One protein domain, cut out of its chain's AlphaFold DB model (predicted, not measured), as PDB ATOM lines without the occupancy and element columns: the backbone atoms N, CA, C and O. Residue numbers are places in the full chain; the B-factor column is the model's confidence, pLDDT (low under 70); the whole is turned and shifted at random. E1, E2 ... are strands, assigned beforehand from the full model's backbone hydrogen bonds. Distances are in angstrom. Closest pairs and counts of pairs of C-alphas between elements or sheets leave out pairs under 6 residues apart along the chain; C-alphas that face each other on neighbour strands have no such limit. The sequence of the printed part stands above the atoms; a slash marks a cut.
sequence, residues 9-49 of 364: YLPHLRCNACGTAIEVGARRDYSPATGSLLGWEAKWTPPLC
ATOM      1  N   TYR A   9      13.237   4.927  10.876       81.94
ATOM      2  CA  TYR A   9      13.017   6.169  11.622       81.94
ATOM      3  C   TYR A   9      14.078   7.207  11.261       81.94
ATOM      4  O   TYR A   9      15.235   6.857  11.027       81.94
ATOM      5  N   LEU A  10      13.692   8.482  11.256       82.12
ATOM      6  CA  LEU A  10      14.582   9.623  11.045       82.12
ATOM      7  C   LEU A  10      14.881  10.277  12.408       82.12
ATOM      8  O   LEU A  10      14.051  11.034  12.908       82.12
ATOM      9  N   PRO A  11      16.024   9.984  13.059       77.94
ATOM     10  CA  PRO A  11      16.298  10.411  14.438       77.94
ATOM     11  C   PRO A  11      16.475  11.929  14.598       77.94
ATOM     12  O   PRO A  11      16.266  12.466  15.689       77.94
ATOM     13  N   HIS A  12      16.844  12.623  13.521       79.25
ATOM     14  CA  HIS A  12      16.972  14.080  13.454       79.25
ATOM     15  C   HIS A  12      15.630  14.800  13.274       79.25
ATOM     16  O   HIS A  12      15.552  15.995  13.539       79.25
ATOM     17  N   LEU A  13      14.568  14.093  12.873       79.88
ATOM     18  CA  LEU A  13      13.220  14.643  12.746       79.88
ATOM     19  C   LEU A  13      12.360  14.127  13.897       79.88
ATOM     20  O   LEU A  13      12.010  12.947  13.964       79.88
ATOM     21  N   ARG A  14      12.022  15.025  14.822       84.00
ATOM     22  CA  ARG A  14      11.224  14.705  16.007       84.00
ATOM     23  C   ARG A  14       9.828  15.286  15.888       84.00
ATOM     24  O   ARG A  14       9.649  16.409  15.428       84.00
ATOM     25  N   CYS A  15       8.846  14.514  16.333       85.06
ATOM     26  CA  CYS A  15       7.477  14.974  16.483       85.06
ATOM     27  C   CYS A  15       7.442  16.181  17.421       85.06
ATOM     28  O   CYS A  15       7.889  16.092  18.563       85.06
ATOM     29  N   ASN A  16       6.849  17.280  16.973       85.50
ATOM     30  CA  ASN A  16       6.742  18.506  17.753       85.50
ATOM     31  C   ASN A  16       5.823  18.366  18.980       85.50
ATOM     32  O   ASN A  16       5.939  19.133  19.927       85.50
ATOM     33  N   ALA A  17       4.909  17.390  18.977       86.81
ATOM     34  CA  ALA A  17       3.987  17.167  20.089       86.81
ATOM     35  C   ALA A  17       4.550  16.231  21.173       86.81
ATOM     36  O   ALA A  17       4.286  16.443  22.351       86.81
ATOM     37  N   CYS A  18       5.299  15.187  20.798       89.38
ATOM     38  CA  CYS A  18       5.732  14.138  21.737       89.38
ATOM     39  C   CYS A  18       7.241  13.842  21.726       89.38
ATOM     40  O   CYS A  18       7.700  12.976  22.463       89.38
ATOM     41  N   GLY A  19       8.024  14.502  20.866       86.88
ATOM     42  CA  GLY A  19       9.481  14.349  20.781       86.88
ATOM     43  C   GLY A  19       9.985  13.035  20.164       86.88
ATOM     44  O   GLY A  19      11.200  12.841  20.053       86.88
ATOM     45  N   THR A  20       9.085  12.133  19.756       89.06
ATOM     46  CA  THR A  20       9.417  10.832  19.148       89.06
ATOM     47  C   THR A  20       9.971  11.001  17.733       89.06
ATOM     48  O   THR A  20       9.483  11.844  16.978       89.06
ATOM     49  N   ALA A  21      10.966  10.189  17.362       85.75
ATOM     50  CA  ALA A  21      11.510  10.153  16.005       85.75
ATOM     51  C   ALA A  21      10.438   9.738  14.984       85.75
ATOM     52  O   ALA A  21       9.565   8.919  15.279       85.75
ATOM     53  N   ILE A  22      10.496  10.310  13.786       83.25
ATOM     54  CA  ILE A  22       9.446  10.139  12.779       83.25
ATOM     55  C   ILE A  22       9.730   8.903  11.928       83.25
ATOM     56  O   ILE A  22      10.831   8.728  11.410       83.25
ATOM     57  N   GLU A  23       8.718   8.044  11.808       84.62
ATOM     58  CA  GLU A  23       8.740   6.833  10.987       84.62
ATOM     59  C   GLU A  23       8.520   7.172   9.504       84.62
ATOM     60  O   GLU A  23       7.619   7.935   9.154       84.62
ATOM     61  N   VAL A  24       9.325   6.579   8.624       80.19
ATOM     62  CA  VAL A  24       9.168   6.671   7.171       80.19
ATOM     63  C   VAL A  24       8.179   5.596   6.724       80.19
ATOM     64  O   VAL A  24       8.507   4.410   6.730       80.19
ATOM     65  N   GLY A  25       6.974   6.012   6.326       73.31
ATOM     66  CA  GLY A  25       5.897   5.098   5.927       73.31
ATOM     67  C   GLY A  25       6.212   4.293   4.661       73.31
ATOM     68  O   GLY A  25       5.987   3.083   4.625       73.31
ATOM     69  N   ALA A  26       6.774   4.932   3.631       77.00
ATOM     70  CA  ALA A  26       7.251   4.255   2.430       77.00
ATOM     71  C   ALA A  26       8.555   4.870   1.903       77.00
ATOM     72  O   ALA A  26       8.804   6.063   2.036       77.00
ATOM     73  N   ARG A  27       9.378   4.065   1.212       71.56
ATOM     74  CA  ARG A  27      10.654   4.517   0.613       71.56
ATOM     75  C   ARG A  27      10.485   5.706  -0.343       71.56
ATOM     76  O   ARG A  27      11.403   6.503  -0.479       71.56
ATOM     77  N   ARG A  28       9.317   5.820  -0.985       76.56
ATOM     78  CA  ARG A  28       8.954   6.928  -1.886       76.56
ATOM     79  C   ARG A  28       8.716   8.259  -1.168       76.56
ATOM     80  O   ARG A  28       8.698   9.283  -1.830       76.56
ATOM     81  N   ASP A  29       8.511   8.234   0.147       73.25
ATOM     82  CA  ASP A  29       8.231   9.427   0.945       73.25
ATOM     83  C   ASP A  29       9.530  10.061   1.469       73.25
ATOM     84  O   ASP A  29       9.482  11.103   2.107       73.25
ATOM     85  N   TYR A  30      10.695   9.456   1.202       80.00
ATOM     86  CA  TYR A  30      12.012   9.912   1.646       80.00
ATOM     87  C   TYR A  30      12.873  10.373   0.468       80.00
ATOM     88  O   TYR A  30      12.992   9.673  -0.538       80.00
ATOM     89  N   SER A  31      13.524  11.524   0.623       78.69
ATOM     90  CA  SER A  31      14.522  12.041  -0.311       78.69
ATOM     91  C   SER A  31      15.933  11.737   0.206       78.69
ATOM     92  O   SER A  31      16.360  12.314   1.211       78.69
ATOM     93  N   PRO A  32      16.711  10.882  -0.483       74.75
ATOM     94  CA  PRO A  32      18.110  10.641  -0.133       74.75
ATOM     95  C   PRO A  32      18.988  11.886  -0.285       74.75
ATOM     96  O   PRO A  32      19.996  11.999   0.401       74.75
ATOM     97  N   ALA A  33      18.608  12.803  -1.181       75.81
ATOM     98  CA  ALA A  33      19.379  14.003  -1.498       75.81
ATOM     99  C   ALA A  33      19.326  15.054  -0.380       75.81
ATOM    100  O   ALA A  33      20.295  15.774  -0.167       75.81
ATOM    101  N   THR A  34      18.205  15.131   0.338       73.12
ATOM    102  CA  THR A  34      17.971  16.129   1.394       73.12
ATOM    103  C   THR A  34      17.942  15.514   2.792       73.12
ATOM    104  O   THR A  34      17.917  16.239   3.783       73.12
ATOM    105  N   GLY A  35      17.922  14.181   2.904       70.94
ATOM    106  CA  GLY A  35      17.774  13.492   4.188       70.94
ATOM    107  C   GLY A  35      16.429  13.768   4.872       70.94
ATOM    108  O   GLY A  35      16.316  13.607   6.090       70.94
ATOM    109  N   SER A  36      15.421  14.211   4.115       72.94
ATOM    110  CA  SER A  36      14.110  14.662   4.598       72.94
ATOM    111  C   SER A  36      12.961  13.902   3.924       72.94
ATOM    112  O   SER A  36      13.162  13.165   2.953       72.94
ATOM    113  N   LEU A  37      11.740  14.045   4.454       73.88
ATOM    114  CA  LEU A  37      10.544  13.511   3.801       73.88
ATOM    115  C   LEU A  37      10.110  14.417   2.637       73.88
ATOM    116  O   LEU A  37      10.028  15.640   2.778       73.88
ATOM    117  N   LEU A  38       9.803  13.814   1.489       66.19
ATOM    118  CA  LEU A  38       9.306  14.499   0.297       66.19
ATOM    119  C   LEU A  38       7.940  15.147   0.589       66.19
ATOM    120  O   LEU A  38       7.028  14.502   1.101       66.19
ATOM    121  N   GLY A  39       7.793  16.435   0.256       62.09
ATOM    122  CA  GLY A  39       6.548  17.197   0.444       62.09
ATOM    123  C   GLY A  39       6.410  17.932   1.785       62.09
ATOM    124  O   GLY A  39       5.403  18.613   1.994       62.09
ATOM    125  N   TRP A  40       7.403  17.850   2.678       63.09
ATOM    126  CA  TRP A  40       7.405  18.606   3.940       63.09
ATOM    127  C   TRP A  40       7.933  20.032   3.834       63.09
ATOM    128  O   TRP A  40       7.418  20.905   4.525       63.09
ATOM    129  N   GLU A  41       8.859  20.306   2.919       56.59
ATOM    130  CA  GLU A  41       9.400  21.660   2.706       56.59
ATOM    131  C   GLU A  41       8.327  22.672   2.245       56.59
ATOM    132  O   GLU A  41       8.527  23.878   2.344       56.59
ATOM    133  N   ALA A  42       7.151  22.196   1.814       54.53
ATOM    134  CA  ALA A  42       6.033  23.026   1.361       54.53
ATOM    135  C   ALA A  42       4.970  23.333   2.441       54.53
ATOM    136  O   ALA A  42       4.046  24.103   2.174       54.53
ATOM    137  N   LYS A  43       5.044  22.746   3.646       56.44
ATOM    138  CA  LYS A  43       4.035  22.950   4.703       56.44
ATOM    139  C   LYS A  43       4.663  23.608   5.932       56.44
ATOM    140  O   LYS A  43       5.437  22.987   6.642       56.44
ATOM    141  N   TRP A  44       4.230  24.830   6.245       57.16
ATOM    142  CA  TRP A  44       4.592  25.606   7.447       57.16
ATOM    143  C   TRP A  44       4.149  24.973   8.787       57.16
ATOM    144  O   TRP A  44       4.212  25.610   9.835       57.16
ATOM    145  N   THR A  45       3.652  23.736   8.779       64.75
ATOM    146  CA  THR A  45       3.193  23.037   9.980       64.75
ATOM    147  C   THR A  45       4.320  22.183  10.558       64.75
ATOM    148  O   THR A  45       4.882  21.372   9.820       64.75
ATOM    149  N   PRO A  46       4.625  22.301  11.861       70.19
ATOM    150  CA  PRO A  46       5.669  21.507  12.494       70.19
ATOM    151  C   PRO A  46       5.348  20.000  12.424       70.19
ATOM    152  O   PRO A  46       4.174  19.619  12.448       70.19
ATOM    153  N   PRO A  47       6.368  19.130  12.329       74.38
ATOM    154  CA  PRO A  47       6.168  17.726  11.997       74.38
ATOM    155  C   PRO A  47       5.546  16.946  13.167       74.38
ATOM    156  O   PRO A  47       5.958  17.092  14.318       74.38
ATOM    157  N   LEU A  48       4.561  16.090  12.879       80.94
ATOM    158  CA  LEU A  48       3.912  15.201  13.850       80.94
ATOM    159  C   LEU A  48       4.200  13.736  13.495       80.94
ATOM    160  O   LEU A  48       4.260  13.379  12.321       80.94
ATOM    161  N   CYS A  49       4.373  12.873  14.500       85.50
ATOM    162  CA  CYS A  49       4.390  11.428  14.266       85.50
ATOM    163  C   CYS A  49       2.976  10.933  13.923       85.50
ATOM    164  O   CYS A  49       1.991  11.577  14.279       85.50
TER     165      CYS A  49
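Overview. This is residues 9 to 49 of the 364 residues of an uncharacterized protein of Massilia sp. PDC64 (UniProt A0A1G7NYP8). Little regular structure: a small two-stranded hairpin, E1 and E2, followed by a long winding loop, residues 25 to 49, that swings out and folds back, its last residues returning beside the hairpin's link. Residues 30 to 31 pair antiparallel with residues 36 to 37 within that loop. The printed part has 41 residues, with no named helix and an antiparallel sheet, order E1 - E2; the class is all strand, with 10 residues in named elements. It is compact, with a radius of gyration of the C-alphas of 9.8 A, and spans 26 by 21 by 15 A.

Arrangement. E1, residues 9 to 14, and E2, residues 21 to 24, form a hairpin, antiparallel at 134 degrees between directions. C-alphas 9 and 23 face each other at 4.4 A. N 10 and O 22 are within hydrogen-bond range at 2.9 A.

Along the chain. E1 begins at C-alpha 9 (13.017, 6.169, 11.622) and is 9.8 A long. E2, also 9.8 A, ends at C-alpha 24 (9.168, 6.671, 7.171).

Size, cuts and confidence. The C-alphas farthest apart, of Cys 18 and Ala 33, are 26.9 A apart. The printed part has no cut. The link from E1 to E2 is short. Residues 38 to 45 have pLDDT under 70.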